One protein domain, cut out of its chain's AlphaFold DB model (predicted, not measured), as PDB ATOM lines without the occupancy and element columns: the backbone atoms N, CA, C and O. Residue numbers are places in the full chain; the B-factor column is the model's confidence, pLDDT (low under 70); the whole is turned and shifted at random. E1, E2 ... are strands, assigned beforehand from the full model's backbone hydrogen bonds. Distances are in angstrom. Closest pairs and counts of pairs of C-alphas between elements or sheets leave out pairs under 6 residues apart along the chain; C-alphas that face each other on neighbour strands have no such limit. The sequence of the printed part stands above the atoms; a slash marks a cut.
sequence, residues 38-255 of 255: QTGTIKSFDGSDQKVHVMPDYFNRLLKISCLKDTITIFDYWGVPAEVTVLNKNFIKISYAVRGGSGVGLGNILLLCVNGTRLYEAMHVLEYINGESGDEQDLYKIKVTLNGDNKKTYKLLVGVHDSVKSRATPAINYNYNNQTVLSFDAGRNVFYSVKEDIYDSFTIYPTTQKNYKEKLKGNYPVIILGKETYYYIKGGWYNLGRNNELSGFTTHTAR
ATOM      1  N   GLN A  38     158.466 166.441 144.083       97.69
ATOM      2  CA  GLN A  38     158.471 165.107 143.491       97.69
ATOM      3  C   GLN A  38     159.901 164.619 143.280       97.69
ATOM      4  O   GLN A  38     160.848 165.397 143.176       97.69
ATOM      5  N   THR A  39     160.085 163.302 143.242       96.94
ATOM      6  CA  THR A  39     161.380 162.685 142.932       96.94
ATOM      7  C   THR A  39     161.179 161.592 141.899       96.94
ATOM      8  O   THR A  39     160.408 160.662 142.123       96.94
ATOM      9  N   GLY A  40     161.892 161.692 140.781       96.12
ATOM     10  CA  GLY A  40     161.969 160.638 139.778       96.12
ATOM     11  C   GLY A  40     163.289 159.888 139.868       96.12
ATOM     12  O   GLY A  40     164.345 160.496 140.045       96.12
ATOM     13  N   THR A  41     163.235 158.568 139.719       96.94
ATOM     14  CA  THR A  41     164.431 157.724 139.642       96.94
ATOM     15  C   THR A  41     164.655 157.308 138.197       96.94
ATOM     16  O   THR A  41     163.776 156.704 137.583       96.94
ATOM     17  N   ILE A  42     165.836 157.612 137.666       96.88
ATOM     18  CA  ILE A  42     166.280 157.210 136.327       96.88
ATOM     19  C   ILE A  42     167.710 156.676 136.401       96.88
ATOM     20  O   ILE A  42     168.472 157.003 137.304       96.88
ATOM     21  N   LYS A  43     168.099 155.865 135.430       96.75
ATOM     22  CA  LYS A  43     169.483 155.495 135.164       96.75
ATOM     23  C   LYS A  43     170.163 156.604 134.379       96.75
ATOM     24  O   LYS A  43     169.723 156.968 133.285       96.75
ATOM     25  N   SER A  44     171.278 157.083 134.906       96.50
ATOM     26  CA  SER A  44     172.253 157.836 134.136       96.50
ATOM     27  C   SER A  44     172.754 157.001 132.962       96.50
ATOM     28  O   SER A  44     172.725 155.766 132.943       96.50
ATOM     29  N   PHE A  45     173.235 157.697 131.951       95.44
ATOM     30  CA  PHE A  45     173.817 157.120 130.757       95.44
ATOM     31  C   PHE A  45     175.154 156.402 130.954       95.44
ATOM     32  O   PHE A  45     175.592 155.723 130.021       95.44
ATOM     33  N   ASP A  46     175.771 156.532 132.127       93.25
ATOM     34  CA  ASP A  46     176.897 155.710 132.589       93.25
ATOM     35  C   ASP A  46     176.452 154.443 133.350       93.25
ATOM     36  O   ASP A  46     177.284 153.615 133.709       93.25
ATOM     37  N   GLY A  47     175.143 154.265 133.561       93.69
ATOM     38  CA  GLY A  47     174.538 153.098 134.201       93.69
ATOM     39  C   GLY A  47     174.182 153.280 135.678       93.69
ATOM     40  O   GLY A  47     173.457 152.438 136.215       93.69
ATOM     41  N   SER A  48     174.633 154.363 136.320       95.81
ATOM     42  CA  SER A  48     174.328 154.646 137.728       95.81
ATOM     43  C   SER A  48     172.859 155.025 137.935       95.81
ATOM     44  O   SER A  48     172.264 155.714 137.107       95.81
ATOM     45  N   ASP A  49     172.255 154.580 139.039       96.69
ATOM     46  CA  ASP A  49     170.916 155.035 139.422       96.69
ATOM     47  C   ASP A  49     170.995 156.449 139.998       96.69
ATOM     48  O   ASP A  49     171.824 156.740 140.860       96.69
ATOM     49  N   GLN A  50     170.118 157.326 139.521       96.62
ATOM     50  CA  GLN A  50     170.091 158.739 139.866       96.62
ATOM     51  C   GLN A  50     168.696 159.156 140.309       96.62
ATOM     52  O   GLN A  50     167.681 158.717 139.758       96.62
ATOM     53  N   LYS A  51     168.657 160.039 141.305       96.56
ATOM     54  CA  LYS A  51     167.433 160.692 141.768       96.56
ATOM     55  C   LYS A  51     167.411 162.118 141.246       96.56
ATOM     56  O   LYS A  51     168.361 162.872 141.451       96.56
ATOM     57  N   VAL A  52     166.325 162.460 140.568       97.75
ATOM     58  CA  VAL A  52     166.032 163.807 140.090       97.75
ATOM     59  C   VAL A  52     164.934 164.369 140.976       97.75
ATOM     60  O   VAL A  52     163.819 163.845 140.994       97.75
ATOM     61  N   HIS A  53     165.255 165.411 141.730       97.75
ATOM     62  CA  HIS A  53     164.320 166.100 142.608       97.75
ATOM     63  C   HIS A  53     163.711 167.283 141.865       97.75
ATOM     64  O   HIS A  53     164.439 168.096 141.305       97.75
ATOM     65  N   VAL A  54     162.386 167.380 141.869       97.81
ATOM     66  CA  VAL A  54     161.617 168.461 141.249       97.81
ATOM     67  C   VAL A  54     160.914 169.208 142.372       97.81
ATOM     68  O   VAL A  54     160.035 168.662 143.037       97.81
ATOM     69  N   MET A  55     161.362 170.431 142.629       96.94
ATOM     70  CA  MET A  55     161.006 171.209 143.810       96.94
ATOM     71  C   MET A  55     160.399 172.549 143.384       96.94
ATOM     72  O   MET A  55     161.145 173.439 142.952       96.94
ATOM     73  N   PRO A  56     159.069 172.712 143.477       96.81
ATOM     74  CA  PRO A  56     158.455 174.018 143.312       96.81
ATOM     75  C   PRO A  56     158.835 174.940 144.479       96.81
ATOM     76  O   PRO A  56     159.128 174.492 145.584       96.81
ATOM     77  N   ASP A  57     158.853 176.237 144.208       94.88
ATOM     78  CA  ASP A  57     159.051 177.326 145.162       94.88
ATOM     79  C   ASP A  57     158.037 178.406 144.777       94.88
ATOM     80  O   ASP A  57     158.322 179.300 143.975       94.88
ATOM     81  N   TYR A  58     156.801 178.240 145.256       93.31
ATOM     82  CA  TYR A  58     155.661 179.056 144.828       93.31
ATOM     83  C   TYR A  58     155.823 180.528 145.217       93.31
ATOM     84  O   TYR A  58     155.502 181.406 144.415       93.31
ATOM     85  N   PHE A  59     156.422 180.790 146.382       90.44
ATOM     86  CA  PHE A  59     156.678 182.144 146.870       90.44
ATOM     87  C   PHE A  59     157.634 182.913 145.954       90.44
ATOM     88  O   PHE A  59     157.364 184.055 145.581       90.44
ATOM     89  N   ASN A  60     158.736 182.282 145.532       91.69
ATOM     90  CA  ASN A  60     159.688 182.907 144.609       91.69
ATOM     91  C   ASN A  60     159.351 182.668 143.129       91.69
ATOM     92  O   ASN A  60     160.072 183.164 142.263       91.69
ATOM     93  N   ARG A  61     158.278 181.923 142.827       92.56
ATOM     94  CA  ARG A  61     157.867 181.517 141.471       92.56
ATOM     95  C   ARG A  61     158.965 180.784 140.706       92.56
ATOM     96  O   ARG A  61     159.210 181.048 139.527       92.56
ATOM     97  N   LEU A  62     159.642 179.865 141.389       94.56
ATOM     98  CA  LEU A  62     160.703 179.053 140.805       94.56
ATOM     99  C   LEU A  62     160.286 177.587 140.751       94.56
ATOM    100  O   LEU A  62     159.590 177.088 141.634       94.56
ATOM    101  N   LEU A  63     160.794 176.877 139.751       96.69
ATOM    102  CA  LEU A  63     160.831 175.420 139.748       96.69
ATOM    103  C   LEU A  63     162.293 174.986 139.665       96.69
ATOM    104  O   LEU A  63     162.997 175.309 138.707       96.69
ATOM    105  N   LYS A  64     162.765 174.290 140.699       97.00
ATOM    106  CA  LYS A  64     164.148 173.812 140.801       97.00
ATOM    107  C   LYS A  64     164.178 172.321 140.522       97.00
ATOM    108  O   LYS A  64     163.482 171.554 141.182       97.00
ATOM    109  N   ILE A  65     165.006 171.912 139.570       97.81
ATOM    110  CA  ILE A  65     165.270 170.509 139.282       97.81
ATOM    111  C   ILE A  65     166.718 170.212 139.623       97.81
ATOM    112  O   ILE A  65     167.612 170.823 139.045       97.81
ATOM    113  N   SER A  66     166.958 169.284 140.542       96.88
ATOM    114  CA  SER A  66     168.306 168.958 140.994       96.88
ATOM    115  C   SER A  66     168.615 167.471 140.906       96.88
ATOM    116  O   SER A  66     167.762 166.604 141.104       96.88
ATOM    117  N   CYS A  67     169.874 167.177 140.600       95.75
ATOM    118  CA  CYS A  67     170.447 165.844 140.665       95.75
ATOM    119  C   CYS A  67     171.878 165.984 141.176       95.75
ATOM    120  O   CYS A  67     172.702 166.659 140.559       95.75
ATOM    121  N   LEU A  68     172.166 165.370 142.326       91.06
ATOM    122  CA  LEU A  68     173.441 165.532 143.025       91.06
ATOM    123  C   LEU A  68     173.768 167.021 143.257       91.06
ATOM    124  O   LEU A  68     173.123 167.660 144.085       91.06
ATOM    125  N   LYS A  69     174.767 167.565 142.549       90.50
ATOM    126  CA  LYS A  69     175.203 168.965 142.670       90.50
ATOM    127  C   LYS A  69     174.761 169.862 141.513       90.50
ATOM    128  O   LYS A  69     175.030 171.061 141.542       90.50
ATOM    129  N   ASP A  70     174.120 169.291 140.501       94.69
ATOM    130  CA  ASP A  70     173.642 170.043 139.352       94.69
ATOM    131  C   ASP A  70     172.197 170.480 139.573       94.69
ATOM    132  O   ASP A  70     171.386 169.740 140.141       94.69
ATOM    133  N   THR A  71     171.877 171.709 139.184       95.94
ATOM    134  CA  THR A  71     170.544 172.287 139.360       95.94
ATOM    135  C   THR A  71     170.153 173.135 138.162       95.94
ATOM    136  O   THR A  71     170.846 174.086 137.795       95.94
ATOM    137  N   ILE A  72     168.983 172.826 137.615       95.94
ATOM    138  CA  ILE A  72     168.276 173.622 136.617       95.94
ATOM    139  C   ILE A  72     167.215 174.439 137.350       95.94
ATOM    140  O   ILE A  72     166.440 173.895 138.139       95.94
ATOM    141  N   THR A  73     167.180 175.745 137.105       96.00
ATOM    142  CA  THR A  73     166.160 176.642 137.663       96.00
ATOM    143  C   THR A  73     165.320 177.235 136.545       96.00
ATOM    144  O   THR A  73     165.853 177.836 135.612       96.00
ATOM    145  N   ILE A  74     164.008 177.078 136.666       94.75
ATOM    146  CA  ILE A  74     162.993 177.718 135.832       94.75
ATOM    147  C   ILE A  74     162.418 178.898 136.612       94.75
ATOM    148  O   ILE A  74     162.098 178.765 137.796       94.75
ATOM    149  N   PHE A  75     162.277 180.030 135.929       91.38
ATOM    150  CA  PHE A  75     161.704 181.264 136.460       91.38
ATOM    151  C   PHE A  75     160.263 181.436 135.982       91.38
ATOM    152  O   PHE A  75     159.839 180.788 135.027       91.38
ATOM    153  N   ASP A  76     159.517 182.305 136.666       88.50
ATOM    154  CA  ASP A  76     158.108 182.600 136.371       88.50
ATOM    155  C   ASP A  76     157.204 181.357 136.340       88.50
ATOM    156  O   ASP A  76     156.171 181.327 135.660       88.50
ATOM    157  N   TYR A  77     157.577 180.338 137.121       91.75
ATOM    158  CA  TYR A  77     156.778 179.139 137.322       91.75
ATOM    159  C   TYR A  77     155.449 179.514 137.978       91.75
ATOM    160  O   TYR A  77     155.392 180.230 138.983       91.75
ATOM    161  N   TRP A  78     154.365 179.054 137.365       85.38
ATOM    162  CA  TRP A  78     153.014 179.324 137.822       85.38
ATOM    163  C   TRP A  78     152.606 178.295 138.874       85.38
ATOM    164  O   TRP A  78     152.974 177.133 138.756       85.38
ATOM    165  N   GLY A  79     151.843 178.715 139.890       77.38
ATOM    166  CA  GLY A  79     151.533 177.951 141.112       77.38
ATOM    167  C   GLY A  79     150.667 176.692 140.955       77.38
ATOM    168  O   GLY A  79     149.885 176.372 141.843       77.38
ATOM    169  N   VAL A  80     150.763 176.001 139.823       86.44
ATOM    170  CA  VAL A  80     150.169 174.691 139.565       86.44
ATOM    171  C   VAL A  80     151.289 173.653 139.644       86.44
ATOM    172  O   VAL A  80     152.291 173.849 138.960       86.44
ATOM    173  N   PRO A  81     151.134 172.560 140.414       92.19
ATOM    174  CA  PRO A  81     152.154 171.523 140.541       92.19
ATOM    175  C   PRO A  81     152.636 170.998 139.185       92.19
ATOM    176  O   PRO A  81     151.827 170.660 138.320       92.19
ATOM    177  N   ALA A  82     153.952 170.886 139.015       95.69
ATOM    178  CA  ALA A  82     154.542 170.267 137.839       95.69
ATOM    179  C   ALA A  82     154.187 168.772 137.790       95.69
ATOM    180  O   ALA A  82     154.230 168.078 138.806       95.69
ATOM    181  N   GLU A  83     153.878 168.251 136.607       96.50
ATOM    182  CA  GLU A  83     153.656 166.820 136.402       96.50
ATOM    183  C   GLU A  83     154.983 166.153 136.037       96.50
ATOM    184  O   GLU A  83     155.620 166.513 135.043       96.50
ATOM    185  N   VAL A  84     155.393 165.162 136.828       97.62
ATOM    186  CA  VAL A  84     156.639 164.423 136.615       97.62
ATOM    187  C   VAL A  84     156.330 163.004 136.142       97.62
ATOM    188  O   VAL A  84     155.713 162.213 136.852       97.62
ATOM    189  N   THR A  85     156.799 162.646 134.948       97.19
ATOM    190  CA  THR A  85     156.621 161.307 134.366       97.19
ATOM    191  C   THR A  85     157.966 160.704 133.985       97.19
ATOM    192  O   THR A  85     158.698 161.263 133.174       97.19
ATOM    193  N   VAL A  86     158.288 159.516 134.493       96.44
ATOM    194  CA  VAL A  86     159.423 158.735 133.978       96.44
ATOM    195  C   VAL A  86     159.011 158.123 132.636       96.44
ATOM    196  O   VAL A  86     158.138 157.260 132.602       96.44
ATOM    197  N   LEU A  87     159.600 158.581 131.526       95.38
ATOM    198  CA  LEU A  87     159.242 158.087 130.186       95.38
ATOM    199  C   LEU A  87     159.842 156.710 129.909       95.38
ATOM    200  O   LEU A  87     159.220 155.865 129.273       95.38
ATOM    201  N   ASN A  88     161.071 156.497 130.369       95.50
ATOM    202  CA  ASN A  88     161.731 155.202 130.389       95.50
ATOM    203  C   ASN A  88     162.843 155.229 131.447       95.50
ATOM    204  O   ASN A  88     162.993 156.196 132.188       95.50
ATOM    205  N   LYS A  89     163.691 154.197 131.472       96.06
ATOM    206  CA  LYS A  89     164.804 154.132 132.424       96.06
ATOM    207  C   LYS A  89     165.769 155.325 132.369       96.06
ATOM    208  O   LYS A  89     166.437 155.530 133.360       96.06
ATOM    209  N   ASN A  90     165.920 156.057 131.263       97.62
ATOM    210  CA  ASN A  90     166.931 157.117 131.117       97.62
ATOM    211  C   ASN A  90     166.360 158.540 131.076       97.62
ATOM    212  O   ASN A  90     167.131 159.488 131.227       97.62
ATOM    213  N   PHE A  91     165.055 158.696 130.852       98.19
ATOM    214  CA  PHE A  91     164.447 160.003 130.636       98.19
ATOM    215  C   PHE A  91     163.264 160.264 131.559       98.19
ATOM    216  O   PHE A  91     162.402 159.407 131.763       98.19
ATOM    217  N   ILE A  92     163.191 161.503 132.034       97.94
ATOM    218  CA  ILE A  92     162.079 162.029 132.819       97.94
ATOM    219  C   ILE A  92     161.492 163.255 132.123       97.94
ATOM    220  O   ILE A  92     162.217 164.157 131.711       97.94
ATOM    221  N   LYS A  93     160.172 163.261 131.963       98.25
ATOM    222  CA  LYS A  93     159.376 164.375 131.454       98.25
ATOM    223  C   LYS A  93     158.870 165.194 132.635       98.25
ATOM    224  O   LYS A  93     158.330 164.622 133.579       98.25
ATOM    225  N   ILE A  94     158.999 166.507 132.540       98.19
ATOM    226  CA  ILE A  94     158.437 167.469 133.481       98.19
ATOM    227  C   ILE A  94     157.566 168.431 132.678       98.19
ATOM    228  O   ILE A  94     158.083 169.181 131.852       98.19
ATOM    229  N   SER A  95     156.260 168.388 132.908       97.44
ATOM    230  CA  SER A  95     155.292 169.332 132.344       97.44
ATOM    231  C   SER A  95     154.974 170.391 133.393       97.44
ATOM    232  O   SER A  95     154.677 170.054 134.540       97.44
ATOM    233  N   TYR A  96     155.063 171.670 133.036       96.19
ATOM    234  CA  TYR A  96     154.880 172.763 133.991       96.19
ATOM    235  C   TYR A  96     154.277 174.010 133.339       96.19
ATOM    236  O   TYR A  96     154.444 174.250 132.145       96.19
ATOM    237  N   ALA A  97     153.579 174.822 134.133       93.56
ATOM    238  CA  ALA A  97     152.974 176.069 133.675       93.56
ATOM    239  C   ALA A  97     153.860 177.277 134.008       93.56
ATOM    240  O   ALA A  97     154.532 177.309 135.041       93.56
ATOM    241  N   VAL A  98     153.827 178.293 133.149       90.88
ATOM    242  CA  VAL A  98     154.437 179.609 133.401       90.88
ATOM    243  C   VAL A  98     153.401 180.702 133.192       90.88
ATOM    244  O   VAL A  98     152.339 180.483 132.606       90.88
ATOM    245  N   ARG A  99     153.686 181.905 133.684       84.62
ATOM    246  CA  ARG A  99     152.765 183.033 133.533       84.62
ATOM    247  C   ARG A  99     152.666 183.478 132.062       84.62
ATOM    248  O   ARG A  99     153.576 184.119 131.559       84.62
ATOM    249  N   GLY A 100     151.535 183.198 131.406       77.69
ATOM    250  CA  GLY A 100     151.263 183.606 130.014       77.69
ATOM    251  C   GLY A 100     150.595 184.979 129.838       77.69
ATOM    252  O   GLY A 100     150.668 185.560 128.760       77.69
ATOM    253  N   GLY A 101     149.960 185.514 130.886       80.75
ATOM    254  CA  GLY A 101     149.145 186.736 130.823       80.75
ATOM    255  C   GLY A 101     147.688 186.480 131.218       80.75
ATOM    256  O   GLY A 101     147.309 185.356 131.540       80.75
ATOM    257  N   SER A 102     146.867 187.529 131.252       79.06
ATOM    258  CA  SER A 102     145.434 187.384 131.543       79.06
ATOM    259  C   SER A 102     144.737 186.650 130.396       79.06
ATOM    260  O   SER A 102     144.860 187.074 129.253       79.06
ATOM    261  N   GLY A 103     144.010 185.569 130.698       77.69
ATOM    262  CA  GLY A 103     143.288 184.784 129.686       77.69
ATOM    263  C   GLY A 103     144.169 183.874 128.821       77.69
ATOM    264  O   GLY A 103     143.670 183.301 127.859       77.69
ATOM    265  N   VAL A 104     145.457 183.722 129.161       84.94
ATOM    266  CA  VAL A 104     146.406 182.889 128.409       84.94
ATOM    267  C   VAL A 104     146.951 181.774 129.299       84.94
ATOM    268  O   VAL A 104     147.704 182.016 130.244       84.94
ATOM    269  N   GLY A 105     146.581 180.536 128.979       88.12
ATOM    270  CA  GLY A 105     147.219 179.332 129.496       88.12
ATOM    271  C   GLY A 105     148.501 179.044 128.723       88.12
ATOM    272  O   GLY A 105     148.474 178.962 127.498       88.12
ATOM    273  N   LEU A 106     149.613 178.876 129.436       92.12
ATOM    274  CA  LEU A 106     150.932 178.653 128.853       92.12
ATOM    275  C   LEU A 106     151.672 177.579 129.655       92.12
ATOM    276  O   LEU A 106     151.865 177.720 130.865       92.12
ATOM    277  N   GLY A 107     152.102 176.516 128.979       94.75
ATOM    278  CA  GLY A 107     152.862 175.441 129.602       94.75
ATOM    279  C   GLY A 107     153.990 174.934 128.727       94.75
ATOM    280  O   GLY A 107     153.921 174.982 127.501       94.75
ATOM    281  N   ASN A 108     155.030 174.438 129.382       96.81
ATOM    282  CA  ASN A 108     156.241 173.919 128.773       96.81
ATOM    283  C   ASN A 108     156.464 172.473 129.200       96.81
ATOM    284  O   ASN A 108     156.012 172.028 130.257       96.81
ATOM    285  N   ILE A 109     157.228 171.769 128.377       97.50
ATOM    286  CA  ILE A 109     157.708 170.426 128.651       97.50
ATOM    287  C   ILE A 109     159.233 170.434 128.630       97.50
ATOM    288  O   ILE A 109     159.873 170.857 127.664       97.50
ATOM    289  N   LEU A 110     159.807 169.913 129.708       98.06
ATOM    290  CA  LEU A 110     161.230 169.686 129.871       98.06
ATOM    291  C   LEU A 110     161.478 168.177 129.954       98.06
ATOM    292  O   LEU A 110     161.019 167.497 130.870       98.06
ATOM    293  N   LEU A 111     162.212 167.645 128.982       98.31
ATOM    294  CA  LEU A 111     162.707 166.277 128.988       98.31
ATOM    295  C   LEU A 111     164.154 166.275 129.473       98.31
ATOM    296  O   LEU A 111     165.017 166.902 128.859       98.31
ATOM    297  N   LEU A 112     164.426 165.543 130.546       97.88
ATOM    298  CA  LEU A 112     165.751 165.445 131.150       97.88
ATOM    299  C   LEU A 112     166.319 164.040 131.029       97.88
ATOM    300  O   LEU A 112     165.600 163.047 131.138       97.88
ATOM    301  N   CYS A 113     167.638 163.977 130.899       97.31
ATOM    302  CA  CYS A 113     168.432 162.783 131.164       97.31
ATOM    303  C   CYS A 113     169.644 163.141 132.024       97.31
ATOM    304  O   CYS A 113     170.041 164.306 132.106       97.31
ATOM    305  N   VAL A 114     170.257 162.125 132.627       97.00
ATOM    306  CA  VAL A 114     171.493 162.277 133.402       97.00
ATOM    307  C   VAL A 114     172.630 161.549 132.696       97.00
ATOM    308  O   VAL A 114     172.450 160.450 132.166       97.00
ATOM    309  N   ASN A 115     173.809 162.161 132.681       94.75
ATOM    310  CA  ASN A 115     175.040 161.513 132.248       94.75
ATOM    311  C   ASN A 115     176.167 161.892 133.210       94.75
ATOM    312  O   ASN A 115     176.532 163.069 133.305       94.75
ATOM    313  N   GLY A 116     176.680 160.910 133.947       89.94
ATOM    314  CA  GLY A 116     177.532 161.173 135.099       89.94
ATOM    315  C   GLY A 116     176.728 161.845 136.207       89.94
ATOM    316  O   GLY A 116     175.663 161.378 136.599       89.94
ATOM    317  N   THR A 117     177.224 162.985 136.674       86.31
ATOM    318  CA  THR A 117     176.590 163.783 137.732       86.31
ATOM    319  C   THR A 117     175.824 164.995 137.206       86.31
ATOM    320  O   THR A 117     175.497 165.886 137.986       86.31
ATOM    321  N   ARG A 118     175.613 165.082 135.888       92.62
ATOM    322  CA  ARG A 118     175.087 166.275 135.217       92.62
ATOM    323  C   ARG A 118     173.707 166.025 134.617       92.62
ATOM    324  O   ARG A 118     173.493 165.003 133.955       92.62
ATOM    325  N   LEU A 119     172.807 166.982 134.818       95.88
ATOM    326  CA  LEU A 119     171.510 167.080 134.163       95.88
ATOM    327  C   LEU A 119     171.682 167.656 132.757       95.88
ATOM    328  O   LEU A 119     172.381 168.646 132.537       95.88
ATOM    329  N   TYR A 120     171.007 167.039 131.797       96.69
ATOM    330  CA  TYR A 120     170.938 167.530 130.428       96.69
ATOM    331  C   TYR A 120     169.483 167.775 130.061       96.69
ATOM    332  O   TYR A 120     168.648 166.875 130.186       96.69
ATOM    333  N   GLU A 121     169.202 168.981 129.571       97.44
ATOM    334  CA  GLU A 121     167.941 169.322 128.916       97.44
ATOM    335  C   GLU A 121     167.900 168.639 127.549       97.44
ATOM    336  O   GLU A 121     168.280 169.215 126.530       97.44
ATOM    337  N   ALA A 122     167.467 167.380 127.523       98.12
ATOM    338  CA  ALA A 122     167.372 166.615 126.288       98.12
ATOM    339  C   ALA A 122     166.384 167.254 125.303       98.12
ATOM    340  O   ALA A 122     166.577 167.164 124.095       98.12
ATOM    341  N   MET A 123     165.349 167.918 125.809       98.50
ATOM    342  CA  MET A 123     164.451 168.781 125.046       98.50
ATOM    343  C   MET A 123     163.790 169.767 126.006       98.50
ATOM    344  O   MET A 123     163.372 169.362 127.087       98.50
ATOM    345  N   HIS A 124     163.641 171.021 125.594       97.88
ATOM    346  CA  HIS A 124     162.852 172.005 126.322       97.88
ATOM    347  C   HIS A 124     162.064 172.852 125.325       97.88
ATOM    348  O   HIS A 124     162.650 173.600 124.544       97.88
ATOM    349  N   VAL A 125     160.745 172.665 125.301       97.81
ATOM    350  CA  VAL A 125     159.857 173.282 124.312       97.81
ATOM    351  C   VAL A 125     158.514 173.648 124.931       97.81
ATOM    352  O   VAL A 125     158.161 173.197 126.023       97.81
ATOM    353  N   LEU A 126     157.744 174.434 124.189       96.31
ATOM    354  CA  LEU A 126     156.368 174.750 124.521       96.31
ATOM    355  C   LEU A 126     155.494 173.490 124.454       96.31
ATOM    356  O   LEU A 126     155.481 172.794 123.437       96.31
ATOM    357  N   GLU A 127     154.745 173.213 125.519       96.50
ATOM    358  CA  GLU A 127     153.781 172.114 125.556       96.50
ATOM    359  C   GLU A 127     152.413 172.556 125.048       96.50
ATOM    360  O   GLU A 127     151.799 171.856 124.244       96.50
ATOM    361  N   TYR A 128     151.932 173.706 125.522       94.25
ATOM    362  CA  TYR A 128     150.659 174.261 125.089       94.25
ATOM    363  C   TYR A 128     150.591 175.781 125.239       94.25
ATOM    364  O   TYR A 128     151.164 176.357 126.165       94.25
ATOM    365  N   ILE A 129     149.810 176.399 124.357       92.19
ATOM    366  CA  ILE A 129     149.270 177.753 124.495       92.19
ATOM    367  C   ILE A 129     147.774 177.655 124.251       92.19
ATOM    368  O   ILE A 129     147.352 177.074 123.256       92.19
ATOM    369  N   ASN A 130     146.985 178.216 125.155       89.56
ATOM    370  CA  ASN A 130     145.564 178.435 124.940       89.56
ATOM    371  C   ASN A 130     145.246 179.881 125.309       89.56
ATOM    372  O   ASN A 130     145.432 180.261 126.466       89.56
ATOM    373  N   GLY A 131     144.824 180.680 124.338       84.88
ATOM    374  CA  GLY A 131     144.525 182.092 124.527       84.88
ATOM    375  C   GLY A 131     143.151 182.442 123.983       84.88
ATOM    376  O   GLY A 131     142.763 181.976 122.913       84.88
ATOM    377  N   GLU A 132     142.441 183.299 124.709       82.56
ATOM    378  CA  GLU A 132     141.229 183.951 124.215       82.56
ATOM    379  C   GLU A 132     141.450 185.467 124.184       82.56
ATOM    380  O   GLU A 132     141.757 186.085 125.205       82.56
ATOM    381  N   SER A 133     141.292 186.073 123.007       78.75
ATOM    382  CA  SER A 133     141.391 187.519 122.804       78.75
ATOM    383  C   SER A 133     140.178 188.013 122.022       78.75
ATOM    384  O   SER A 133     140.146 187.996 120.792       78.75
ATOM    385  N   GLY A 134     139.141 188.441 122.748       81.56
ATOM    386  CA  GLY A 134     137.887 188.897 122.147       81.56
ATOM    387  C   GLY A 134     137.201 187.788 121.343       81.56
ATOM    388  O   GLY A 134     136.690 186.832 121.917       81.56
ATOM    389  N   ASP A 135     137.194 187.934 120.017       82.56
ATOM    390  CA  ASP A 135     136.585 186.991 119.068       82.56
ATOM    391  C   ASP A 135     137.562 185.935 118.517       82.56
ATOM    392  O   ASP A 135     137.176 185.156 117.638       82.56
ATOM    393  N   GLU A 136     138.810 185.923 118.999       87.88
ATOM    394  CA  GLU A 136     139.889 185.027 118.576       87.88
ATOM    395  C   GLU A 136     140.238 184.004 119.666       87.88
ATOM    396  O   GLU A 136     140.402 184.351 120.839       87.88
ATOM    397  N   GLN A 137     140.330 182.737 119.262       90.75
ATOM    398  CA  GLN A 137     140.751 181.606 120.083       90.75
ATOM    399  C   GLN A 137     141.958 180.933 119.438       90.75
ATOM    400  O   GLN A 137     141.857 180.429 118.315       90.75
ATOM    401  N   ASP A 138     143.048 180.861 120.193       91.38
ATOM    402  CA  ASP A 138     144.299 180.241 119.775       91.38
ATOM    403  C   ASP A 138     144.564 178.998 120.610       91.38
ATOM    404  O   ASP A 138     144.534 179.045 121.841       91.38
ATOM    405  N   LEU A 139     144.880 177.889 119.946       93.88
ATOM    406  CA  LEU A 139     145.279 176.653 120.602       93.88
ATOM    407  C   LEU A 139     146.506 176.075 119.909       93.88
ATOM    408  O   LEU A 139     146.444 175.654 118.760       93.88
ATOM    409  N   TYR A 140     147.593 175.970 120.657       96.06
ATOM    410  CA  TYR A 140     148.752 175.159 120.323       96.06
ATOM    411  C   TYR A 140     148.916 174.090 121.397       96.06
ATOM    412  O   TYR A 140     148.808 174.382 122.588       96.06
ATOM    413  N   LYS A 141     149.183 172.847 121.004       97.31
ATOM    414  CA  LYS A 141     149.466 171.756 121.934       97.31
ATOM    415  C   LYS A 141     150.348 170.703 121.288       97.31
ATOM    416  O   LYS A 141     150.112 170.321 120.145       97.31
ATOM    417  N   ILE A 142     151.286 170.149 122.048       97.69
ATOM    418  CA  ILE A 142     152.046 168.973 121.627       97.69
ATOM    419  C   ILE A 142     151.790 167.761 122.519       97.69
ATOM    420  O   ILE A 142     151.389 167.864 123.678       97.69
ATOM    421  N   LYS A 143     152.044 166.579 121.961       96.88
ATOM    422  CA  LYS A 143     152.091 165.308 122.681       96.88
ATOM    423  C   LYS A 143     153.353 164.564 122.280       96.88
ATOM    424  O   LYS A 143     153.619 164.395 121.095       96.88
ATOM    425  N   VAL A 144     154.097 164.081 123.269       97.25
ATOM    426  CA  VAL A 144     155.377 163.407 123.042       97.25
ATOM    427  C   VAL A 144     155.281 161.917 123.339       97.25
ATOM    428  O   VAL A 144     154.558 161.485 124.238       97.25
ATOM    429  N   THR A 145     156.001 161.104 122.577       97.12
ATOM    430  CA  THR A 145     156.140 159.663 122.808       97.12
ATOM    431  C   THR A 145     157.577 159.256 122.521       97.12
ATOM    432  O   THR A 145     158.098 159.512 121.437       97.12
ATOM    433  N   LEU A 146     158.233 158.650 123.508       97.44
ATOM    434  CA  LEU A 146     159.602 158.170 123.378       97.44
ATOM    435  C   LEU A 146     159.608 156.747 122.822       97.44
ATOM    436  O   LEU A 146     158.972 155.859 123.380       97.44
ATOM    437  N   ASN A 147     160.382 156.540 121.761       95.94
ATOM    438  CA  ASN A 147     160.636 155.243 121.151       95.94
ATOM    439  C   ASN A 147     162.118 154.876 121.287       95.94
ATOM    440  O   ASN A 147     162.983 155.752 121.350       95.94
ATOM    441  N   GLY A 148     162.409 153.575 121.271       93.31
ATOM    442  CA  GLY A 148     163.760 153.041 121.440       93.31
ATOM    443  C   GLY A 148     164.128 152.781 122.902       93.31
ATOM    444  O   GLY A 148     163.469 153.225 123.840       93.31
ATOM    445  N   ASP A 149     165.201 152.024 123.091       91.06
ATOM    446  CA  ASP A 149     165.614 151.414 124.360       91.06
ATOM    447  C   ASP A 149     167.064 151.749 124.758       91.06
ATOM    448  O   ASP A 149     167.514 151.421 125.867       91.06
ATOM    449  N   ASN A 150     167.807 152.396 123.853       92.38
ATOM    450  CA  ASN A 150     169.193 152.785 124.048       92.38
ATOM    451  C   ASN A 150     169.574 154.034 123.229       92.38
ATOM    452  O   ASN A 150     168.873 154.448 122.309       92.38
ATOM    453  N   LYS A 151     170.745 154.614 123.537       90.94
ATOM    454  CA  LYS A 151     171.243 155.868 122.937       90.94
ATOM    455  C   LYS A 151     171.266 155.886 121.403       90.94
ATOM    456  O   LYS A 151     171.190 156.963 120.828       90.94
ATOM    457  N   LYS A 152     171.414 154.730 120.745       91.31
ATOM    458  CA  LYS A 152     171.469 154.631 119.276       91.31
ATOM    459  C   LYS A 152     170.082 154.550 118.638       91.31
ATOM    460  O   LYS A 152     169.952 154.817 117.449       91.31
ATOM    461  N   THR A 153     169.071 154.142 119.402       94.94
ATOM    462  CA  THR A 153     167.716 153.863 118.908       94.94
ATOM    463  C   THR A 153     166.691 154.889 119.374       94.94
ATOM    464  O   THR A 153     165.589 154.913 118.828       94.94
ATOM    465  N   TYR A 154     167.040 155.749 120.339       98.00
ATOM    466  CA  TYR A 154     166.129 156.766 120.848       98.00
ATOM    467  C   TYR A 154     165.636 157.717 119.760       98.00
ATOM    468  O   TYR A 154     166.416 158.371 119.062       98.00
ATOM    469  N   LYS A 155     164.309 157.818 119.671       97.88
ATOM    470  CA  LYS A 155     163.584 158.784 118.848       97.88
ATOM    471  C   LYS A 155     162.411 159.334 119.641       97.88
ATOM    472  O   LYS A 155     161.741 158.577 120.340       97.88
ATOM    473  N   LEU A 156     162.135 160.624 119.500       98.00
ATOM    474  CA  LEU A 156     160.946 161.236 120.082       98.00
ATOM    475  C   LEU A 156     159.932 161.516 118.978       98.00
ATOM    476  O   LEU A 156     160.224 162.241 118.031       98.00
ATOM    477  N   LEU A 157     158.748 160.929 119.091       98.06
ATOM    478  CA  LEU A 157     157.611 161.260 118.250       98.06
ATOM    479  C   LEU A 157     156.849 162.415 118.890       98.06
ATOM    480  O   LEU A 157     156.435 162.300 120.043       98.06
ATOM    481  N   VAL A 158     156.663 163.509 118.158       98.31
ATOM    482  CA  VAL A 158     155.964 164.699 118.646       98.31
ATOM    483  C   VAL A 158     154.768 164.974 117.748       98.31
ATOM    484  O   VAL A 158     154.932 165.378 116.601       98.31
ATOM    485  N   GLY A 159     153.565 164.733 118.263       98.12
ATOM    486  CA  GLY A 159     152.327 165.184 117.633       98.12
ATOM    487  C   GLY A 159     152.083 166.646 117.982       98.12
ATOM    488  O   GLY A 159     152.162 166.998 119.157       98.12
ATOM    489  N   VAL A 160     151.796 167.481 116.987       97.88
ATOM    490  CA  VAL A 160     151.539 168.919 117.132       97.88
ATOM    491  C   VAL A 160     150.120 169.205 116.663       97.88
ATOM    492  O   VAL A 160     149.752 168.812 115.559       97.88
ATOM    493  N   HIS A 161     149.347 169.898 117.486       97.56
ATOM    494  CA  HIS A 161     148.049 170.460 117.146       97.56
ATOM    495  C   HIS A 161     148.141 171.981 117.241       97.56
ATOM    496  O   HIS A 161     148.544 172.500 118.281       97.56
ATOM    497  N   ASP A 162     147.787 172.682 116.171       95.94
ATOM    498  CA  ASP A 162     147.795 174.143 116.110       95.94
ATOM    499  C   ASP A 162     146.528 174.613 115.397       95.94
ATOM    500  O   ASP A 162     146.216 174.161 114.290       95.94
ATOM    501  N   SER A 163     145.781 175.504 116.030       95.62
ATOM    502  CA  SER A 163     144.556 176.054 115.474       95.62
ATOM    503  C   SER A 163     144.339 177.486 115.923       95.62
ATOM    504  O   SER A 163     144.603 177.825 117.077       95.62
ATOM    505  N   VAL A 164     143.779 178.278 115.018       95.19
ATOM    506  CA  VAL A 164     143.303 179.635 115.274       95.19
ATOM    507  C   VAL A 164     141.870 179.722 114.781       95.19
ATOM    508  O   VAL A 164     141.540 179.258 113.683       95.19
ATOM    509  N   LYS A 165     141.004 180.316 115.598       94.88
ATOM    510  CA  LYS A 165     139.605 180.555 115.265       94.88
ATOM    511  C   LYS A 165     139.210 181.972 115.656       94.88
ATOM    512  O   LYS A 165     138.988 182.258 116.822       94.88
ATOM    513  N   SER A 166     139.027 182.821 114.655       94.25
ATOM    514  CA  SER A 166     138.547 184.192 114.760       94.25
ATOM    515  C   SER A 166     137.172 184.336 114.106       94.25
ATOM    516  O   SER A 166     136.958 183.920 112.960       94.25
ATOM    517  N   ARG A 167     136.206 184.915 114.833       92.81
ATOM    518  CA  ARG A 167     134.905 185.313 114.252       92.81
ATOM    519  C   ARG A 167     135.002 186.642 113.511       92.81
ATOM    520  O   ARG A 167     134.367 186.791 112.473       92.81
ATOM    521  N   ALA A 168     135.797 187.573 114.037       93.50
ATOM    522  CA  ALA A 168     136.008 188.891 113.448       93.50
ATOM    523  C   ALA A 168     136.803 188.815 112.133       93.50
ATOM    524  O   ALA A 168     136.492 189.538 111.188       93.50
ATOM    525  N   THR A 169     137.766 187.888 112.043       92.69
ATOM    526  CA  THR A 169     138.621 187.711 110.857       92.69
ATOM    527  C   THR A 169     138.663 186.243 110.406       92.69
ATOM    528  O   THR A 169     139.685 185.581 110.553       92.69
ATOM    529  N   PRO A 170     137.601 185.683 109.798       92.81
ATOM    530  CA  PRO A 170     137.568 184.253 109.465       92.81
ATOM    531  C   PRO A 170     138.663 183.780 108.495       92.81
ATOM    532  O   PRO A 170     138.959 182.590 108.439       92.81
ATOM    533  N   ALA A 171     139.267 184.696 107.733       95.44
ATOM    534  CA  ALA A 171     140.317 184.392 106.764       95.44
ATOM    535  C   ALA A 171     141.632 183.891 107.394       95.44
ATOM    536  O   ALA A 171     142.419 183.263 106.690       95.44
ATOM    537  N   ILE A 172     141.875 184.145 108.688       93.19
ATOM    538  CA  ILE A 172     143.058 183.622 109.401       93.19
ATOM    539  C   ILE A 172     142.809 182.255 110.049       93.19
ATOM    540  O   ILE A 172     143.721 181.692 110.648       93.19
ATOM    541  N   ASN A 173     141.589 181.717 109.955       95.81
ATOM    542  CA  ASN A 173     141.229 180.484 110.643       95.81
ATOM    543  C   ASN A 173     141.960 179.286 110.044       95.81
ATOM    544  O   ASN A 173     141.927 179.063 108.833       95.81
ATOM    545  N   TYR A 174     142.536 178.457 110.907       96.00
ATOM    546  CA  TYR A 174     143.118 177.182 110.511       96.00
ATOM    547  C   TYR A 174     143.011 176.154 111.635       96.00
ATOM    548  O   TYR A 174     142.831 176.482 112.806       96.00
ATOM    549  N   ASN A 175     143.128 174.883 111.263       96.56
ATOM    550  CA  ASN A 175     143.249 173.768 112.189       96.56
ATOM    551  C   ASN A 175     144.167 172.730 111.552       96.56
ATOM    552  O   ASN A 175     143.839 172.153 110.513       96.56
ATOM    553  N   TYR A 176     145.326 172.529 112.161       94.56
ATOM    554  CA  TYR A 176     146.381 171.700 111.624       94.56
ATOM    555  C   TYR A 176     146.876 170.697 112.662       94.56
ATOM    556  O   TYR A 176     147.017 170.996 113.847       94.56
ATOM    557  N   ASN A 177     147.159 169.486 112.182       96.38
ATOM    558  CA  ASN A 177     147.798 168.434 112.952       96.38
ATOM    559  C   ASN A 177     149.047 167.977 112.200       96.38
ATOM    560  O   ASN A 177     148.967 167.638 111.019       96.38
ATOM    561  N   ASN A 178     150.181 167.937 112.893       95.62
ATOM    562  CA  ASN A 178     151.442 167.423 112.371       95.62
ATOM    563  C   ASN A 178     152.015 166.348 113.279       95.62
ATOM    564  O   ASN A 178     151.668 166.240 114.455       95.62
ATOM    565  N   GLN A 179     152.984 165.620 112.748       96.44
ATOM    566  CA  GLN A 179     153.849 164.760 113.517       96.44
ATOM    567  C   GLN A 179     155.300 164.953 113.080       96.44
ATOM    568  O   GLN A 179     155.648 164.720 111.925       96.44
ATOM    569  N   THR A 180     156.160 165.313 114.027       96.81
ATOM    570  CA  THR A 180     157.606 165.433 113.823       96.81
ATOM    571  C   THR A 180     158.320 164.296 114.547       96.81
ATOM    572  O   THR A 180     157.951 163.918 115.660       96.81
ATOM    573  N   VAL A 181     159.366 163.744 113.931       97.75
ATOM    574  CA  VAL A 181     160.264 162.778 114.576       97.75
ATOM    575  C   VAL A 181     161.572 163.476 114.917       97.75
ATOM    576  O   VAL A 181     162.240 164.004 114.031       97.75
ATOM    577  N   LEU A 182     161.962 163.440 116.189       98.50
ATOM    578  CA  LEU A 182     163.247 163.948 116.656       98.50
ATOM    579  C   LEU A 182     164.231 162.792 116.843       98.50
ATOM    580  O   LEU A 182     163.922 161.786 117.490       98.50
ATOM    581  N   SER A 183     165.431 162.953 116.299       98.00
ATOM    582  CA  SER A 183     166.566 162.053 116.511       98.00
ATOM    583  C   SER A 183     167.318 162.434 117.782       98.00
ATOM    584  O   SER A 183     167.347 163.603 118.154       98.00
ATOM    585  N   PHE A 184     167.957 161.467 118.440       98.19
ATOM    586  CA  PHE A 184     168.780 161.727 119.621       98.19
ATOM    587  C   PHE A 184     170.265 161.893 119.253       98.19
ATOM    588  O   PHE A 184     170.884 160.993 118.688       98.19
ATOM    589  N   ASP A 185     170.862 163.040 119.581       96.88
ATOM    590  CA  ASP A 185     172.308 163.271 119.516       96.88
ATOM    591  C   ASP A 185     172.933 162.793 120.831       96.88
ATOM    592  O   ASP A 185     172.943 163.511 121.830       96.88
ATOM    593  N   ALA A 186     173.476 161.575 120.835       94.50
ATOM    594  CA  ALA A 186     174.101 160.990 122.021       94.50
ATOM    595  C   ALA A 186     175.377 161.719 122.484       94.50
ATOM    596  O   ALA A 186     175.776 161.557 123.636       94.50
ATOM    597  N   GLY A 187     176.027 162.502 121.614       93.75
ATOM    598  CA  GLY A 187     177.207 163.291 121.980       93.75
ATOM    599  C   GLY A 187     176.839 164.538 122.780       93.75
ATOM    600  O   GLY A 187     177.582 164.945 123.670       93.75
ATOM    601  N   ARG A 188     175.671 165.121 122.492       95.00
ATOM    602  CA  ARG A 188     175.133 166.302 123.190       95.00
ATOM    603  C   ARG A 188     174.065 165.964 124.235       95.00
ATOM    604  O   ARG A 188     173.769 166.798 125.080       95.00
ATOM    605  N   ASN A 189     173.541 164.741 124.211       97.12
ATOM    606  CA  ASN A 189     172.399 164.262 124.993       97.12
ATOM    607  C   ASN A 189     171.108 165.052 124.727       97.12
ATOM    608  O   ASN A 189     170.376 165.361 125.662       97.12
ATOM    609  N   VAL A 190     170.825 165.373 123.458       98.25
ATOM    610  CA  VAL A 190     169.656 166.180 123.060       98.25
ATOM    611  C   VAL A 190     168.871 165.564 121.909       98.25
ATOM    612  O   VAL A 190     169.446 164.938 121.021       98.25
ATOM    613  N   PHE A 191     167.557 165.765 121.900       98.62
ATOM    614  CA  PHE A 191     166.697 165.476 120.758       98.62
ATOM    615  C   PHE A 191     166.696 166.650 119.782       98.62
ATOM    616  O   PHE A 191     166.710 167.802 120.193       98.62
ATOM    617  N   TYR A 192     166.675 166.366 118.485       98.62
ATOM    618  CA  TYR A 192     166.650 167.383 117.438       98.62
ATOM    619  C   TYR A 192     165.928 166.865 116.194       98.62
ATOM    620  O   TYR A 192     165.926 165.668 115.911       98.62
ATOM    621  N   SER A 193     165.317 167.774 115.444       97.88
ATOM    622  CA  SER A 193     164.717 167.489 114.136       97.88
ATOM    623  C   SER A 193     165.756 167.583 113.019       97.88
ATOM    624  O   SER A 193     165.902 166.660 112.224       97.88
ATOM    625  N   VAL A 194     166.526 168.672 113.008       97.94
ATOM    626  CA  VAL A 194     167.551 168.975 112.008       97.94
ATOM    627  C   VAL A 194     168.757 169.627 112.677       97.94
ATOM    628  O   VAL A 194     168.711 169.994 113.855       97.94
ATOM    629  N   LYS A 195     169.858 169.734 111.938       97.50
ATOM    630  CA  LYS A 195     170.995 170.567 112.326       97.50
ATOM    631  C   LYS A 195     171.124 171.695 111.322       97.50
ATOM    632  O   LYS A 195     171.083 171.431 110.123       97.50
ATOM    633  N   GLU A 196     171.287 172.911 111.814       96.88
ATOM    634  CA  GLU A 196     171.302 174.111 110.986       96.88
ATOM    635  C   GLU A 196     172.609 174.875 111.165       96.88
ATOM    636  O   GLU A 196     173.096 175.045 112.289       96.88
ATOM    637  N   ASP A 197     173.181 175.314 110.045       96.81
ATOM    638  CA  ASP A 197     174.333 176.202 110.036       96.81
ATOM    639  C   ASP A 197     173.864 177.645 110.204       96.81
ATOM    640  O   ASP A 197     173.229 178.221 109.325       96.81
ATOM    641  N   ILE A 198     174.212 178.239 111.339       94.62
ATOM    642  CA  ILE A 198     173.873 179.619 111.666       94.62
ATOM    643  C   ILE A 198     175.086 180.502 111.398       94.62
ATOM    644  O   ILE A 198     176.208 180.176 111.801       94.62
ATOM    645  N   TYR A 199     174.854 181.645 110.754       94.50
ATOM    646  CA  TYR A 199     175.823 182.733 110.625       94.50
ATOM    647  C   TYR A 199     175.123 184.095 110.723       94.50
ATOM    648  O   TYR A 199     175.111 184.872 109.771       94.50
ATOM    649  N   ASP A 200     174.527 184.380 111.880       94.44
ATOM    650  CA  ASP A 200     173.707 185.580 112.078       94.44
ATOM    651  C   ASP A 200     173.852 186.157 113.497       94.44
ATOM    652  O   ASP A 200     174.491 185.570 114.377       94.44
ATOM    653  N   SER A 201     173.309 187.354 113.704       95.56
ATOM    654  CA  SER A 201     173.239 188.044 114.989       95.56
ATOM    655  C   SER A 201     171.851 187.900 115.596       95.56
ATOM    656  O   SER A 201     170.850 188.251 114.975       95.56
ATOM    657  N   PHE A 202     171.814 187.453 116.846       96.56
ATOM    658  CA  PHE A 202     170.590 187.263 117.611       96.56
ATOM    659  C   PHE A 202     170.571 188.190 118.814       96.56
ATOM    660  O   PHE A 202     171.618 188.512 119.384       96.56
ATOM    661  N   THR A 203     169.373 188.591 119.225       96.38
ATOM    662  CA  THR A 203     169.167 189.176 120.552       96.38
ATOM    663  C   THR A 203     168.780 188.052 121.503       96.38
ATOM    664  O   THR A 203     167.723 187.444 121.356       96.38
ATOM    665  N   ILE A 204     169.644 187.750 122.465       94.38
ATOM    666  CA  ILE A 204     169.427 186.703 123.458       94.38
ATOM    667  C   ILE A 204     168.699 187.302 124.659       94.38
ATOM    668  O   ILE A 204     169.165 188.285 125.239       94.38
ATOM    669  N   TYR A 205     167.594 186.678 125.055       92.94
ATOM    670  CA  TYR A 205     166.834 186.966 126.268       92.94
ATOM    671  C   TYR A 205     167.051 185.827 127.271       92.94
ATOM    672  O   TYR A 205     166.301 184.846 127.288       92.94
ATOM    673  N   PRO A 206     168.123 185.896 128.080       85.62
ATOM    674  CA  PRO A 206     168.325 184.956 129.173       85.62
ATOM    675  C   PRO A 206     167.327 185.236 130.305       85.62
ATOM    676  O   PRO A 206     166.885 186.365 130.496       85.62
ATOM    677  N   THR A 207     167.026 184.222 131.111       84.50
ATOM    678  CA  THR A 207     166.042 184.315 132.206       84.50
ATOM    679  C   THR A 207     166.477 185.203 133.376       84.50
ATOM    680  O   THR A 207     165.629 185.744 134.076       84.50
ATOM    681  N   THR A 208     167.781 185.377 133.613       78.50
ATOM    682  CA  THR A 208     168.303 186.088 134.804       78.50
ATOM    683  C   THR A 208     169.229 187.257 134.506       78.50
ATOM    684  O   THR A 208     169.686 187.930 135.429       78.50
ATOM    685  N   GLN A 209     169.553 187.499 133.238       77.00
ATOM    686  CA  GLN A 209     170.489 188.548 132.842       77.00
ATOM    687  C   GLN A 209     169.799 189.537 131.912       77.00
ATOM    688  O   GLN A 209     168.743 189.267 131.343       77.00
ATOM    689  N   LYS A 210     170.417 190.705 131.738       87.19
ATOM    690  CA  LYS A 210     169.980 191.639 130.706       87.19
ATOM    691  C   LYS A 210     170.115 190.972 129.336       87.19
ATOM    692  O   LYS A 210     171.071 190.231 129.106       87.19
ATOM    693  N   ASN A 211     169.183 191.268 128.435       91.06
ATOM    694  CA  ASN A 211     169.319 190.850 127.052       91.06
ATOM    695  C   ASN A 211     170.615 191.393 126.430       91.06
ATOM    696  O   ASN A 211     171.134 192.450 126.805       91.06
ATOM    697  N   TYR A 212     171.165 190.641 125.488       93.31
ATOM    698  CA  TYR A 212     172.400 191.004 124.804       93.31
ATOM    699  C   TYR A 212     172.363 190.528 123.362       93.31
ATOM    700  O   TYR A 212     171.625 189.611 123.013       93.31
ATOM    701  N   LYS A 213     173.166 191.160 122.506       95.25
ATOM    702  CA  LYS A 213     173.348 190.699 121.132       95.25
ATOM    703  C   LYS A 213     174.515 189.731 121.068       95.25
ATOM    704  O   LYS A 213     175.587 190.029 121.592       95.25
ATOM    705  N   GLU A 214     174.325 188.607 120.396       94.06
ATOM    706  CA  GLU A 214     175.380 187.634 120.147       94.06
ATOM    707  C   GLU A 214     175.397 187.237 118.672       94.06
ATOM    708  O   GLU A 214     174.358 186.965 118.074       94.06
ATOM    709  N   LYS A 215     176.597 187.192 118.085       95.50
ATOM    710  CA  LYS A 215     176.800 186.613 116.759       95.50
ATOM    711  C   LYS A 215     177.056 185.120 116.905       95.50
ATOM    712  O   LYS A 215     178.065 184.722 117.484       95.50
ATOM    713  N   LEU A 216     176.170 184.310 116.340       94.88
ATOM    714  CA  LEU A 216     176.289 182.859 116.342       94.88
ATOM    715  C   LEU A 216     176.897 182.391 115.020       94.88
ATOM    716  O   LEU A 216     176.500 182.834 113.941       94.88
ATOM    717  N   LYS A 217     177.893 181.506 115.117       96.31
ATOM    718  CA  LYS A 217     178.526 180.841 113.975       96.31
ATOM    719  C   LYS A 217     178.756 179.372 114.297       96.31
ATOM    720  O   LYS A 217     179.589 179.062 115.146       96.31
ATOM    721  N   GLY A 218     178.095 178.481 113.570       95.81
ATOM    722  CA  GLY A 218     178.307 177.041 113.706       95.81
ATOM    723  C   GLY A 218     177.086 176.215 113.330       95.81
ATOM    724  O   GLY A 218     176.074 176.761 112.907       95.81
ATOM    725  N   ASN A 219     177.207 174.904 113.517       96.69
ATOM    726  CA  ASN A 219     176.149 173.935 113.263       96.69
ATOM    727  C   ASN A 219     175.442 173.565 114.576       96.69
ATOM    728  O   ASN A 219     176.074 173.007 115.486       96.69
ATOM    729  N   TYR A 220     174.150 173.866 114.685       97.19
ATOM    730  CA  TYR A 220     173.384 173.737 115.926       97.19
ATOM    731  C   TYR A 220     172.238 172.731 115.782       97.19
ATOM    732  O   TYR A 220     171.582 172.706 114.742       97.19
ATOM    733  N   PRO A 221     171.962 171.894 116.802       98.31
ATOM    734  CA  PRO A 221     170.733 171.107 116.852       98.31
ATOM    735  C   PRO A 221     169.497 172.011 116.939       98.31
ATOM    736  O   PRO A 221     169.472 172.944 117.745       98.31
ATOM    737  N   VAL A 222     168.474 171.693 116.142       98.44
ATOM    738  CA  VAL A 222     167.228 172.462 116.035       98.44
ATOM    739  C   VAL A 222     166.015 171.553 116.195       98.44
ATOM    740  O   VAL A 222     165.955 170.459 115.622       98.44
ATOM    741  N   ILE A 223     165.014 172.010 116.939       98.62
ATOM    742  CA  ILE A 223     163.683 171.400 117.003       98.62
ATOM    743  C   ILE A 223     162.698 172.312 116.268       98.62
ATOM    744  O   ILE A 223     162.572 173.478 116.624       98.62
ATOM    745  N   ILE A 224     161.990 171.769 115.276       97.81
ATOM    746  CA  ILE A 224     160.926 172.463 114.540       97.81
ATOM    747  C   ILE A 224     159.599 171.747 114.816       97.81
ATOM    748  O   ILE A 224     159.438 170.571 114.472       97.81
ATOM    749  N   LEU A 225     158.652 172.445 115.447       96.75
ATOM    750  CA  LEU A 225     157.338 171.930 115.849       96.75
ATOM    751  C   LEU A 225     156.234 172.877 115.368       96.75
ATOM    752  O   LEU A 225     155.836 173.812 116.058       96.75
ATOM    753  N   GLY A 226     155.729 172.636 114.157       91.38
ATOM    754  CA  GLY A 226     154.761 173.542 113.537       91.38
ATOM    755  C   GLY A 226     155.386 174.918 113.304       91.38
ATOM    756  O   GLY A 226     156.388 175.016 112.599       91.38
ATOM    757  N   LYS A 227     154.802 175.963 113.899       91.06
ATOM    758  CA  LYS A 227     155.318 177.341 113.827       91.06
ATOM    759  C   LYS A 227     156.479 177.630 114.784       91.06
ATOM    760  O   LYS A 227     157.146 178.648 114.629       91.06
ATOM    761  N   GLU A 228     156.728 176.753 115.754       96.00
ATOM    762  CA  GLU A 228     157.737 176.967 116.787       96.00
ATOM    763  C   GLU A 228     159.086 176.367 116.385       96.00
ATOM    764  O   GLU A 228     159.171 175.214 115.951       96.00
ATOM    765  N   THR A 229     160.158 177.137 116.570       97.56
ATOM    766  CA  THR A 229     161.538 176.702 116.314       97.56
ATOM    767  C   THR A 229     162.385 176.899 117.563       97.56
ATOM    768  O   THR A 229     162.284 177.928 118.229       97.56
ATOM    769  N   TYR A 230     163.233 175.922 117.885       98.38
ATOM    770  CA  TYR A 230     164.097 175.958 119.063       98.38
ATOM    771  C   TYR A 230     165.531 175.585 118.714       98.38
ATOM    772  O   TYR A 230     165.765 174.563 118.069       98.38
ATOM    773  N   TYR A 231     166.488 176.360 119.214       97.81
ATOM    774  CA  TYR A 231     167.918 176.129 119.028       97.81
ATOM    775  C   TYR A 231     168.580 175.663 120.319       97.81
ATOM    776  O   TYR A 231     168.358 176.244 121.383       97.81
ATOM    777  N   TYR A 232     169.443 174.652 120.218       97.38
ATOM    778  CA  TYR A 232     170.301 174.237 121.325       97.38
ATOM    779  C   TYR A 232     171.663 174.931 121.247       97.38
ATOM    780  O   TYR A 232     172.492 174.611 120.390       97.38
ATOM    781  N   ILE A 233     171.918 175.870 122.157       94.19
ATOM    782  CA  ILE A 233     173.113 176.718 122.159       94.19
ATOM    783  C   ILE A 233     173.761 176.661 123.545       94.19
ATOM    784  O   ILE A 233     173.109 176.866 124.563       94.19
ATOM    785  N   LYS A 234     175.069 176.374 123.589       90.31
ATOM    786  CA  LYS A 234     175.905 176.407 124.811       90.31
ATOM    787  C   LYS A 234     175.316 175.679 126.035       90.31
ATOM    788  O   LYS A 234     175.592 176.057 127.169       90.31
ATOM    789  N   GLY A 235     174.564 174.601 125.826       90.00
ATOM    790  CA  GLY A 235     174.038 173.780 126.918       90.00
ATOM    791  C   GLY A 235     172.553 173.969 127.225       90.00
ATOM    792  O   GLY A 235     172.025 173.162 127.984       90.00
ATOM    793  N   GLY A 236     171.894 174.970 126.633       93.00
ATOM    794  CA  GLY A 236     170.478 175.268 126.858       93.00
ATOM    795  C   GLY A 236     169.677 175.379 125.563       93.00
ATOM    796  O   GLY A 236     170.233 175.533 124.473       93.00
ATOM    797  N   TRP A 237     168.357 175.299 125.702       97.06
ATOM    798  CA  TRP A 237     167.404 175.511 124.615       97.06
ATOM    799  C   TRP A 237     166.885 176.943 124.602       97.06
ATOM    800  O   TRP A 237     166.657 177.543 125.654       97.06
ATOM    801  N   TYR A 238     166.661 177.458 123.399       96.75
ATOM    802  CA  TYR A 238     166.121 178.788 123.163       96.75
ATOM    803  C   TYR A 238     165.004 178.713 122.131       96.75
ATOM    804  O   TYR A 238     165.212 178.144 121.061       96.75
ATOM    805  N   ASN A 239     163.844 179.295 122.428       96.69
ATOM    806  CA  ASN A 239     162.781 179.494 121.443       96.69
ATOM    807  C   ASN A 239     163.132 180.676 120.532       96.69
ATOM    808  O   ASN A 239     163.563 181.725 121.021       96.69
ATOM    809  N   LEU A 240     162.968 180.491 119.222       96.69
ATOM    810  CA  LEU A 240     163.131 181.540 118.224       96.69
ATOM    811  C   LEU A 240     161.850 182.374 118.140       96.69
ATOM    812  O   LEU A 240     160.823 181.906 117.653       96.69
ATOM    813  N   GLY A 241     161.951 183.626 118.570       93.38
ATOM    814  CA  GLY A 241     160.925 184.641 118.396       93.38
ATOM    815  C   GLY A 241     161.065 185.411 117.082       93.38
ATOM    816  O   GLY A 241     161.825 185.069 116.175       93.38
ATOM    817  N   ARG A 242     160.325 186.518 116.985       89.56
ATOM    818  CA  ARG A 242     160.437 187.453 115.853       89.56
ATOM    819  C   ARG A 242     161.794 188.159 115.887       89.56
ATOM    820  O   ARG A 242     162.411 188.252 116.936       89.56
ATOM    821  N   ASN A 243     162.243 188.701 114.755       90.81
ATOM    822  CA  ASN A 243     163.439 189.556 114.674       90.81
ATOM    823  C   ASN A 243     164.734 188.922 115.233       90.81
ATOM    824  O   ASN A 243     165.547 189.624 115.838       90.81
ATOM    825  N   ASN A 244     164.935 187.614 115.027       92.12
ATOM    826  CA  ASN A 244     166.097 186.870 115.533       92.12
ATOM    827  C   ASN A 244     166.264 186.982 117.060       92.12
ATOM    828  O   ASN A 244     167.374 187.121 117.584       92.12
ATOM    829  N   GLU A 245     165.154 186.949 117.793       96.00
ATOM    830  CA  GLU A 245     165.166 186.891 119.251       96.00
ATOM    831  C   GLU A 245     165.229 185.437 119.728       96.00
ATOM    832  O   GLU A 245     164.511 184.579 119.224       96.00
ATOM    833  N   LEU A 246     166.099 185.154 120.699       96.25
ATOM    834  CA  LEU A 246     166.251 183.831 121.301       96.25
ATOM    835  C   LEU A 246     165.936 183.902 122.791       96.25
ATOM    836  O   LEU A 246     166.714 184.459 123.569       96.25
ATOM    837  N   SER A 247     164.815 183.306 123.188       94.75
ATOM    838  CA  SER A 247     164.330 183.303 124.571       94.75
ATOM    839  C   SER A 247     164.686 181.994 125.259       94.75
ATOM    840  O   SER A 247     164.258 180.924 124.827       94.75
ATOM    841  N   GLY A 248     165.498 182.072 126.315       92.94
ATOM    842  CA  GLY A 248     165.894 180.906 127.106       92.94
ATOM    843  C   GLY A 248     164.836 180.525 128.141       92.94
ATOM    844  O   GLY A 248     164.074 181.372 128.599       92.94
ATOM    845  N   PHE A 249     164.826 179.259 128.555       90.00
ATOM    846  CA  PHE A 249     163.855 178.753 129.535       90.00
ATOM    847  C   PHE A 249     164.387 178.683 130.970       90.00
ATOM    848  O   PHE A 249     163.618 178.720 131.930       90.00
ATOM    849  N   THR A 250     165.702 178.525 131.131       90.19
ATOM    850  CA  THR A 250     166.304 178.084 132.395       90.19
ATOM    851  C   THR A 250     167.633 178.768 132.682       90.19
ATOM    852  O   THR A 250     168.222 179.433 131.827       90.19
ATOM    853  N   THR A 251     168.123 178.582 133.906       88.12
ATOM    854  CA  THR A 251     169.542 178.711 134.241       88.12
ATOM    855  C   THR A 251     170.085 177.410 134.813       88.12
ATOM    856  O   THR A 251     169.369 176.652 135.467       88.12
ATOM    857  N   HIS A 252     171.379 177.174 134.588       86.44
ATOM    858  CA  HIS A 252     172.114 176.027 135.117       86.44
ATOM    859  C   HIS A 252     173.092 176.495 136.181       86.44
ATOM    860  O   HIS A 252     173.839 177.450 135.969       86.44
ATOM    861  N   THR A 253     173.111 175.813 137.320       82.38
ATOM    862  CA  THR A 253     174.130 176.004 138.354       82.38
ATOM    863  C   THR A 253     174.729 174.650 138.704       82.38
ATOM    864  O   THR A 253     174.098 173.856 139.397       82.38
ATOM    865  N   ALA A 254     175.963 174.416 138.260       72.56
ATOM    866  CA  ALA A 254     176.781 173.312 138.744       72.56
ATOM    867  C   ALA A 254     177.567 173.795 139.972       72.56
ATOM    868  O   ALA A 254     178.298 174.786 139.877       72.56
ATOM    869  N   ARG A 255     177.383 173.144 141.124       49.22
ATOM    870  CA  ARG A 255     178.161 173.406 142.349       49.22
ATOM    871  C   ARG A 255     179.188 172.314 142.632       49.22
ATOM    872  O   ARG A 255     178.980 171.155 142.216       49.22
TER     873      ARG A 255
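What this domain is: This is residues 38 to 255 of the 255 residues of an uncharacterized protein of Mucilaginibacter sp. X5P1 (UniProt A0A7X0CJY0). A large, strongly twisted sheet of eight strands, E5 to E12, folds partly back on itself, and a smaller sheet, E1 to E4 with E18, covers part of it to make a sandwich. A small closed barrel, E13 to E17, packs on the large sheet at E8 and E12, and the last strand, E18, leads from the barrel back to the smaller sheet. The printed part has 218 residues with no named helix and eighteen named strands, E1 to E18 along the chain, and is all strand. Both sheets are antiparallel, in the orders E5 E6 E7 E8 E9 E10 E11 E12 and E1 E2 E3 E4 E18; the barrel is mixed. The whole is compact, with a radius of gyration of the C-alphas of 17.5 A and spans of 57 by 41 by 37 A.

Where its parts are: The large sheet holds E5 (83 to 86), E6 (91 to 97), E7 (104 to 115, 35.9 A), E8 (118 to 133, 41.7 A), E9 (136 to 147, 36.4 A), E10 (155 to 166, 35.9 A), E11 (174 to 185, 33.6 A) and E12 (190 to 192). The smaller sheet holds E1 (38 to 43), from C-alpha 38 at (158.471, 165.107, 143.491), E2 (49 to 57), E3 (62 to 67), E4 (70 to 74) and E18 (250 to 254), ending at C-alpha 254 at (176.781, 173.312, 138.744). The barrel holds E13 (194 to 205), E14 (212 to 225), E15 (228 to 233), E16 (236 to 240) and E17 (245 to 248).

How they stand to each other: E5 to E12 form a meander, each strand the antiparallel neighbour of the one before; N 139 and O 163 of E9 and E10 are 2.9 A apart, within hydrogen-bond range. It is a folded sheet, bent into two leaves that face each other, E5 E6 E7 and E9 E10 E11 E12, with E8 as the hinge. E8 bends by 50 degrees at residue 122, and the closest C-alphas of E8 and E12, Ala 122 and Val 190, are 4.0 A apart. In the sandwich, two sheets face to face, the strands of the one sheet stand at 12 degrees to those of the other; the closest C-alphas of E1 and E5, those of Gly 40 and Val 86, are 6.6 A apart. E1 to E4 form a second meander, and N 73 of E4 is 2.9 A from O 251 of E18. E13 to E17, a third, close into the barrel where E17 is parallel to E13, with N 246 and O 203 at 2.9 A. E13 bends by 98 degrees and E14 by 104. The closest C-alphas of E8 and E16, His 124 and Trp 237, are 6.0 A apart.

The domain as a whole: The two farthest C-alphas, Ser 48 and Ala 168, are 56.8 A apart. The printed part has no cut and no long link. Its mean pLDDT is 93.7, and residue 255 alone is under 70.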